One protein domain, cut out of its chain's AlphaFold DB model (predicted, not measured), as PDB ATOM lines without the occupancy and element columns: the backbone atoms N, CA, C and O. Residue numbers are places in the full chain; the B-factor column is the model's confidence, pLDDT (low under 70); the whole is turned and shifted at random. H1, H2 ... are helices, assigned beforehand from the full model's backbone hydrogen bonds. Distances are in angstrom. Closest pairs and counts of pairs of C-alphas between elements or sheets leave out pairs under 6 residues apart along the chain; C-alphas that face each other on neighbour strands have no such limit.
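What this domain is: This is residues 406 to 412 and 421 to 478 of the 843 residues of the protein "SWIM-type domain-containing protein" of Candida dubliniensis (strain CD36 / ATCC MYA-646 / CBS 7987 / NCPF 3949 / NRRL Y-17841) (UniProt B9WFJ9). Look first for two helices, H1 and H2, lying loosely side by side and running opposite ways, with a tight turn joining them at one end. The short helix H3 carries on from the far end of H2, and residues 465 to 478 trail beyond it as a tail, while residues 406 to 412 form a separate piece toward the end where H1 and H2 are joined. The printed part has 65 residues with three named helices, in the order H1, H2, H3, and no named strand; its class is all helix, with under half of the residues, 30 of 65, in named elements. The whole is only just loose, close to compact, with a radius of gyration of the C-alphas of 13.1 A and spans of 36 by 25 by 21 A.

Where its parts are: Find C-alpha 430 at (116.651, 180.065, 63.871); from there H1, residues 430 to 443, the longest helix with 14 residues, runs 20.1 A to C-alpha 443 at (123.108, 192.306, 49.339). Next find C-alpha 448 at (129.032, 185.764, 42.806), where H2, residues 448 to 459, begins; it covers 16.9 A from first to last C-alpha. H3, residues 461 to 464, is 5.6 A long and ends at C-alpha 464, at (129.159, 178.676, 64.313).

How they stand to each other: Start from H1 and look across to H2: they are close but not clearly touching, with 1 pair of C-alphas within 8 A, those of Lys 441 and Leu 451, 6.8 A apart. Their lines stand at a shallow tilt of 13 degrees, opposite ways, and their centres are 13.3 A apart. H2 and H3 meet only through their link. H1 and H3 are apart. In the backbone, every O i to N i+4 pair of H1 is within hydrogen-bond range, as are 6 of 8 in H2; H3, with 4 residues, is too short for such a pair.

The domain as a whole: The two C-alphas farthest apart are those of Ala 409 and Val 469, at 37.8 A. Between Lys 412 and Phe 421 you meet a cut: residues 413 to 420 are not printed, and C-alphas 412 and 421 are 14.3 A apart. The links from H1 to H2, 4 residues, and from H2 to H3, 1 residue, are both tight. After H3, residues 465 to 478 hold no named element, and their C-alphas lie 7 to 20 A from the mean of all C-alphas. The mean pLDDT of the printed part is 82.1; read the B-factor column at residues 466 to 478 to find the 13 residues under 70, where the model's confidence is low.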
ATOM      1  N   SER A 406     140.451 189.021  48.150       91.81
ATOM      2  CA  SER A 406     140.606 188.361  46.847       91.81
ATOM      3  C   SER A 406     139.302 188.236  46.055       91.81
ATOM      4  O   SER A 406     139.350 187.970  44.860       91.81
ATOM      5  N   LYS A 407     138.145 188.403  46.711       91.06
ATOM      6  CA  LYS A 407     136.813 188.113  46.147       91.06
ATOM      7  C   LYS A 407     135.969 189.360  45.897       91.06
ATOM      8  O   LYS A 407     135.022 189.322  45.119       91.06
ATOM      9  N   ILE A 408     136.303 190.473  46.546       90.94
ATOM     10  CA  ILE A 408     135.621 191.760  46.402       90.94
ATOM     11  C   ILE A 408     136.674 192.815  46.070       90.94
ATOM     12  O   ILE A 408     137.564 193.069  46.870       90.94
ATOM     13  N   ALA A 409     136.574 193.462  44.908       88.31
ATOM     14  CA  ALA A 409     137.562 194.458  44.478       88.31
ATOM     15  C   ALA A 409     137.465 195.797  45.242       88.31
ATOM     16  O   ALA A 409     138.461 196.495  45.419       88.31
ATOM     17  N   ASN A 410     136.264 196.181  45.683       91.31
ATOM     18  CA  ASN A 410     136.021 197.464  46.343       91.31
ATOM     19  C   ASN A 410     136.335 197.387  47.847       91.31
ATOM     20  O   ASN A 410     135.648 196.684  48.577       91.31
ATOM     21  N   VAL A 411     137.315 198.169  48.310       91.38
ATOM     22  CA  VAL A 411     137.789 198.178  49.708       91.38
ATOM     23  C   VAL A 411     136.696 198.536  50.724       91.38
ATOM     24  O   VAL A 411     136.618 197.907  51.772       91.38
ATOM     25  N   LYS A 412     135.805 199.487  50.421       91.62
ATOM     26  CA  LYS A 412     134.694 199.810  51.336       91.62
ATOM     27  C   LYS A 412     133.719 198.641  51.445       91.62
ATOM     28  O   LYS A 412     133.308 198.264  52.535       91.62
ATOM     29  N   PHE A 421     129.166 189.766  57.702       94.00
ATOM     30  CA  PHE A 421     129.463 188.391  58.095       94.00
ATOM     31  C   PHE A 421     129.523 188.240  59.624       94.00
ATOM     32  O   PHE A 421     128.932 187.307  60.164       94.00
ATOM     33  N   ILE A 422     130.185 189.158  60.343       90.06
ATOM     34  CA  ILE A 422     130.222 189.169  61.821       90.06
ATOM     35  C   ILE A 422     128.797 189.216  62.392       90.06
ATOM     36  O   ILE A 422     128.484 188.484  63.329       90.06
ATOM     37  N   ASN A 423     127.905 190.000  61.782       89.88
ATOM     38  CA  ASN A 423     126.503 190.120  62.193       89.88
ATOM     39  C   ASN A 423     125.695 188.811  62.076       89.88
ATOM     40  O   ASN A 423     124.619 188.709  62.678       89.88
ATOM     41  N   LEU A 424     126.196 187.808  61.339       90.44
ATOM     42  CA  LEU A 424     125.604 186.468  61.257       90.44
ATOM     43  C   LEU A 424     125.910 185.607  62.492       90.44
ATOM     44  O   LEU A 424     125.247 184.594  62.713       90.44
ATOM     45  N   PHE A 425     126.901 185.967  63.311       86.25
ATOM     46  CA  PHE A 425     127.297 185.163  64.470       86.25
ATOM     47  C   PHE A 425     126.279 185.153  65.599       86.25
ATOM     48  O   PHE A 425     126.219 184.169  66.334       86.25
ATOM     49  N   GLU A 426     125.503 186.219  65.760       83.06
ATOM     50  CA  GLU A 426     124.560 186.363  66.867       83.06
ATOM     51  C   GLU A 426     123.130 186.409  66.356       83.06
ATOM     52  O   GLU A 426     122.769 187.309  65.600       83.06
ATOM     53  N   ASN A 427     122.302 185.445  66.767       82.56
ATOM     54  CA  ASN A 427     120.926 185.345  66.291       82.56
ATOM     55  C   ASN A 427     119.985 185.007  67.440       82.56
ATOM     56  O   ASN A 427     120.253 184.127  68.262       82.56
ATOM     57  N   LYS A 428     118.847 185.698  67.475       80.81
ATOM     58  CA  LYS A 428     117.833 185.536  68.528       80.81
ATOM     59  C   LYS A 428     116.985 184.281  68.336       80.81
ATOM     60  O   LYS A 428     116.361 183.803  69.277       80.81
ATOM     61  N   SER A 429     116.926 183.752  67.120       81.31
ATOM     62  CA  SER A 429     116.181 182.542  66.782       81.31
ATOM     63  C   SER A 429     116.704 181.927  65.478       81.31
ATOM     64  O   SER A 429     117.387 182.608  64.707       81.31
ATOM     65  N   PRO A 430     116.374 180.658  65.180       81.56
ATOM     66  CA  PRO A 430     116.651 180.065  63.871       81.56
ATOM     67  C   PRO A 430     116.044 180.856  62.699       81.56
ATOM     68  O   PRO A 430     116.615 180.888  61.612       81.56
ATOM     69  N   GLN A 431     114.902 181.515  62.913       85.69
ATOM     70  CA  GLN A 431     114.255 182.361  61.910       85.69
ATOM     71  C   GLN A 431     115.038 183.660  61.675       85.69
ATOM     72  O   GLN A 431     115.250 184.026  60.524       85.69
ATOM     73  N   ASP A 432     115.519 184.311  62.741       87.69
ATOM     74  CA  ASP A 432     116.392 185.495  62.657       87.69
ATOM     75  C   ASP A 432     117.684 185.171  61.891       87.69
ATOM     76  O   ASP A 432     118.067 185.888  60.967       87.69
ATOM     77  N   ALA A 433     118.287 184.015  62.185       86.75
ATOM     78  CA  ALA A 433     119.447 183.507  61.458       86.75
ATOM     79  C   ALA A 433     119.178 183.364  59.951       86.75
ATOM     80  O   ALA A 433     119.975 183.821  59.131       86.75
ATOM     81  N   GLN A 434     118.047 182.761  59.568       89.31
ATOM     82  CA  GLN A 434     117.704 182.591  58.156       89.31
ATOM     83  C   GLN A 434     117.424 183.935  57.468       89.31
ATOM     84  O   GLN A 434     117.939 184.167  56.377       89.31
ATOM     85  N   MET A 435     116.706 184.851  58.127       91.88
ATOM     86  CA  MET A 435     116.450 186.197  57.600       91.88
ATOM     87  C   MET A 435     117.747 186.968  57.333       91.88
ATOM     88  O   MET A 435     117.885 187.602  56.286       91.88
ATOM     89  N   LYS A 436     118.719 186.895  58.250       92.69
ATOM     90  CA  LYS A 436     120.028 187.535  58.072       92.69
ATOM     91  C   LYS A 436     120.841 186.903  56.941       92.69
ATOM     92  O   LYS A 436     121.468 187.635  56.179       92.69
ATOM     93  N   ILE A 437     120.798 185.577  56.787       93.81
ATOM     94  CA  ILE A 437     121.437 184.881  55.656       93.81
ATOM     95  C   ILE A 437     120.823 185.327  54.325       93.81
ATOM     96  O   ILE A 437     121.556 185.626  53.383       93.81
ATOM     97  N   ASP A 438     119.496 185.404  54.242       94.81
ATOM     98  CA  ASP A 438     118.807 185.818  53.018       94.81
ATOM     99  C   ASP A 438     119.119 187.285  52.682       94.81
ATOM    100  O   ASP A 438     119.402 187.617  51.529       94.81
ATOM    101  N   ALA A 439     119.154 188.162  53.690       95.38
ATOM    102  CA  ALA A 439     119.573 189.554  53.535       95.38
ATOM    103  C   ALA A 439     121.026 189.666  53.042       95.38
ATOM    104  O   ALA A 439     121.299 190.418  52.103       95.38
ATOM    105  N   PHE A 440     121.939 188.877  53.616       95.69
ATOM    106  CA  PHE A 440     123.340 188.811  53.203       95.69
ATOM    107  C   PHE A 440     123.471 188.372  51.737       95.69
ATOM    108  O   PHE A 440     124.106 189.053  50.930       95.69
ATOM    109  N   LYS A 441     122.800 187.279  51.353       96.25
ATOM    110  CA  LYS A 441     122.791 186.777  49.969       96.25
ATOM    111  C   LYS A 441     122.245 187.800  48.980       96.25
ATOM    112  O   LYS A 441     122.821 187.990  47.913       96.25
ATOM    113  N   ASN A 442     121.165 188.486  49.342       96.06
ATOM    114  CA  ASN A 442     120.564 189.513  48.498       96.06
ATOM    115  C   ASN A 442     121.476 190.736  48.326       96.06
ATOM    116  O   ASN A 442     121.572 191.256  47.212       96.06
ATOM    117  N   LYS A 443     122.166 191.175  49.390       95.81
ATOM    118  CA  LYS A 443     123.108 192.306  49.339       95.81
ATOM    119  C   LYS A 443     124.286 192.015  48.409       95.81
ATOM    120  O   LYS A 443     124.650 192.868  47.605       95.81
ATOM    121  N   TYR A 444     124.835 190.805  48.473       95.12
ATOM    122  CA  TYR A 444     126.017 190.404  47.706       95.12
ATOM    123  C   TYR A 444     125.701 189.619  46.424       95.12
ATOM    124  O   TYR A 444     126.593 188.988  45.862       95.12
ATOM    125  N   LYS A 445     124.459 189.673  45.921       94.38
ATOM    126  CA  LYS A 445     124.012 188.924  44.728       94.38
ATOM    127  C   LYS A 445     124.869 189.157  43.477       94.38
ATOM    128  O   LYS A 445     124.976 188.270  42.640       94.38
ATOM    129  N   GLU A 446     125.468 190.342  43.351       91.69
ATOM    130  CA  GLU A 446     126.330 190.711  42.218       91.69
ATOM    131  C   GLU A 446     127.799 190.306  42.434       91.69
ATOM    132  O   GLU A 446     128.589 190.304  41.493       91.69
ATOM    133  N   ASN A 447     128.174 189.910  43.655       92.94
ATOM    134  CA  ASN A 447     129.495 189.395  44.011       92.94
ATOM    135  C   ASN A 447     129.459 187.857  44.058       92.94
ATOM    136  O   ASN A 447     129.611 187.251  45.119       92.94
ATOM    137  N   THR A 448     129.250 187.219  42.905       92.75
ATOM    138  CA  THR A 448     129.032 185.764  42.806       92.75
ATOM    139  C   THR A 448     130.157 184.941  43.433       92.75
ATOM    140  O   THR A 448     129.871 184.026  44.195       92.75
ATOM    141  N   GLU A 449     131.425 185.312  43.225       92.75
ATOM    142  CA  GLU A 449     132.560 184.602  43.835       92.75
ATOM    143  C   GLU A 449     132.568 184.680  45.372       92.75
ATOM    144  O   GLU A 449     133.014 183.755  46.054       92.75
ATOM    145  N   TRP A 450     132.085 185.792  45.937       94.31
ATOM    146  CA  TRP A 450     131.950 185.948  47.384       94.31
ATOM    147  C   TRP A 450     130.823 185.066  47.930       94.31
ATOM    148  O   TRP A 450     130.993 184.423  48.966       94.31
ATOM    149  N   LEU A 451     129.702 184.973  47.210       94.06
ATOM    150  CA  LEU A 451     128.602 184.081  47.576       94.06
ATOM    151  C   LEU A 451     128.965 182.601  47.437       94.06
ATOM    152  O   LEU A 451     128.612 181.812  48.311       94.06
ATOM    153  N   GLU A 452     129.708 182.221  46.398       93.50
ATOM    154  CA  GLU A 452     130.242 180.863  46.244       93.50
ATOM    155  C   GLU A 452     131.137 180.477  47.425       93.50
ATOM    156  O   GLU A 452     130.998 179.386  47.978       93.50
ATOM    157  N   TYR A 453     132.002 181.393  47.874       92.88
ATOM    158  CA  TYR A 453     132.796 181.193  49.084       92.88
ATOM    159  C   TYR A 453     131.919 181.099  50.344       92.88
ATOM    160  O   TYR A 453     132.125 180.221  51.183       92.88
ATOM    161  N   PHE A 454     130.902 181.955  50.476       93.88
ATOM    162  CA  PHE A 454     129.972 181.928  51.607       93.88
ATOM    163  C   PHE A 454     129.180 180.613  51.709       93.88
ATOM    164  O   PHE A 454     128.928 180.148  52.823       93.88
ATOM    165  N   CYS A 455     128.846 179.964  50.586       91.19
ATOM    166  CA  CYS A 455     128.144 178.673  50.568       91.19
ATOM    167  C   CYS A 455     128.842 177.590  51.410       91.19
ATOM    168  O   CYS A 455     128.171 176.707  51.946       91.19
ATOM    169  N   TYR A 456     130.171 177.650  51.558       89.62
ATOM    170  CA  TYR A 456     130.915 176.780  52.473       89.62
ATOM    171  C   TYR A 456     130.470 176.983  53.931       89.62
ATOM    172  O   TYR A 456     130.056 176.032  54.595       89.62
ATOM    173  N   TYR A 457     130.470 178.228  54.414       89.94
ATOM    174  CA  TYR A 457     130.077 178.549  55.790       89.94
ATOM    175  C   TYR A 457     128.583 178.378  56.023       89.94
ATOM    176  O   TYR A 457     128.184 177.970  57.112       89.94
ATOM    177  N   GLU A 458     127.749 178.606  55.010       90.38
ATOM    178  CA  GLU A 458     126.317 178.348  55.117       90.38
ATOM    179  C   GLU A 458     126.022 176.875  55.437       90.38
ATOM    180  O   GLU A 458     125.171 176.593  56.281       90.38
ATOM    181  N   LYS A 459     126.747 175.925  54.830       89.12
ATOM    182  CA  LYS A 459     126.611 174.492  55.155       89.12
ATOM    183  C   LYS A 459     126.981 174.189  56.608       89.12
ATOM    184  O   LYS A 459     126.432 173.266  57.203       89.12
ATOM    185  N   LEU A 460     127.881 174.984  57.184       88.06
ATOM    186  CA  LEU A 460     128.381 174.842  58.551       88.06
ATOM    187  C   LEU A 460     127.604 175.674  59.579       88.06
ATOM    188  O   LEU A 460     127.954 175.658  60.756       88.06
ATOM    189  N   LYS A 461     126.544 176.385  59.173       85.94
ATOM    190  CA  LYS A 461     125.850 177.383  60.007       85.94
ATOM    191  C   LYS A 461     125.369 176.872  61.364       85.94
ATOM    192  O   LYS A 461     125.387 177.618  62.336       85.94
ATOM    193  N   GLY A 462     125.023 175.587  61.454       82.81
ATOM    194  CA  GLY A 462     124.634 174.935  62.709       82.81
ATOM    195  C   GLY A 462     125.755 174.788  63.749       82.81
ATOM    196  O   GLY A 462     125.463 174.381  64.867       82.81
ATOM    197  N   HIS A 463     127.005 175.100  63.394       85.25
ATOM    198  CA  HIS A 463     128.189 174.927  64.244       85.25
ATOM    199  C   HIS A 463     128.864 176.245  64.659       85.25
ATOM    200  O   HIS A 463     129.713 176.234  65.545       85.25
ATOM    201  N   TRP A 464     128.522 177.378  64.032       84.44
ATOM    202  CA  TRP A 464     129.159 178.676  64.313       84.44
ATOM    203  C   TRP A 464     128.184 179.831  64.572       84.44
ATOM    204  O   TRP A 464     128.594 180.861  65.114       84.44
ATOM    205  N   MET A 465     126.904 179.691  64.209       80.50
ATOM    206  CA  MET A 465     125.882 180.683  64.550       80.50
ATOM    207  C   MET A 465     125.372 180.448  65.971       80.50
ATOM    208  O   MET A 465     124.949 179.341  66.305       80.50
ATOM    209  N   ASN A 466     125.320 181.506  66.780       69.75
ATOM    210  CA  ASN A 466     124.587 181.468  68.039       69.75
ATOM    211  C   ASN A 466     123.091 181.431  67.732       69.75
ATOM    212  O   ASN A 466     122.595 182.243  66.949       69.75
ATOM    213  N   ASN A 467     122.379 180.514  68.370       54.25
ATOM    214  CA  ASN A 467     120.927 180.405  68.368       54.25
ATOM    215  C   ASN A 467     120.439 180.363  69.825       54.25
ATOM    216  O   ASN A 467     121.167 179.929  70.710       54.25
ATOM    217  N   SER A 468     119.214 180.825  70.092       41.94
ATOM    218  CA  SER A 468     118.635 181.043  71.439       41.94
ATOM    219  C   SER A 468     118.579 179.834  72.384       41.94
ATOM    220  O   SER A 468     118.156 179.975  73.526       41.94
ATOM    221  N   VAL A 469     119.014 178.661  71.927       41.69
ATOM    222  CA  VAL A 469     119.137 177.423  72.708       41.69
ATOM    223  C   VAL A 469     120.558 177.254  73.279       41.69
ATOM    224  O   VAL A 469     120.754 176.495  74.222       41.69
ATOM    225  N   VAL A 470     121.547 177.979  72.746       45.16
ATOM    226  CA  VAL A 470     122.965 177.892  73.115       45.16
ATOM    227  C   VAL A 470     123.456 179.287  73.509       45.16
ATOM    228  O   VAL A 470     123.844 180.096  72.664       45.16
ATOM    229  N   SER A 471     123.420 179.601  74.806       41.66
ATOM    230  CA  SER A 471     124.074 180.801  75.333       41.66
ATOM    231  C   SER A 471     125.576 180.540  75.424       41.66
ATOM    232  O   SER A 471     126.060 179.890  76.351       41.66
ATOM    233  N   PHE A 472     126.323 181.036  74.446       50.91
ATOM    234  CA  PHE A 472     127.776 181.086  74.533       50.91
ATOM    235  C   PHE A 472     128.140 182.081  75.632       50.91
ATOM    236  O   PHE A 472     127.851 183.270  75.498       50.91
ATOM    237  N   ASN A 473     128.787 181.631  76.710       48.59
ATOM    238  CA  ASN A 473     129.514 182.572  77.556       48.59
ATOM    239  C   ASN A 473     130.524 183.291  76.651       48.59
ATOM    240  O   ASN A 473     131.311 182.636  75.967       48.59
ATOM    241  N   GLN A 474     130.497 184.626  76.628       44.84
ATOM    242  CA  GLN A 474     131.332 185.466  75.752       44.84
ATOM    243  C   GLN A 474     132.846 185.186  75.881       44.84
ATOM    244  O   GLN A 474     133.612 185.534  74.990       44.84
ATOM    245  N   LYS A 475     133.274 184.487  76.944       48.53
ATOM    246  CA  LYS A 475     134.648 183.999  77.149       48.53
ATOM    247  C   LYS A 475     135.066 182.833  76.227       48.53
ATOM    248  O   LYS A 475     136.254 182.570  76.114       48.53
ATOM    249  N   ASN A 476     134.134 182.156  75.544       52.31
ATOM    250  CA  ASN A 476     134.392 180.943  74.741       52.31
ATOM    251  C   ASN A 476     134.285 181.187  73.222       52.31
ATOM    252  O   ASN A 476     133.818 180.329  72.479       52.31
ATOM    253  N   VAL A 477     134.630 182.385  72.746       55.03
ATOM    254  CA  VAL A 477     134.461 182.771  71.328       55.03
ATOM    255  C   VAL A 477     135.729 182.519  70.496       55.03
ATOM    256  O   VAL A 477     135.687 182.561  69.262       55.03
ATOM    257  N   THR A 478     136.848 182.221  71.154       56.16
ATOM    258  CA  THR A 478     138.148 182.002  70.521       56.16
ATOM    259  C   THR A 478     138.780 180.700  71.007       56.16
ATOM    260  O   THR A 478     138.594 180.272  72.144       56.16
TER     261      THR A 478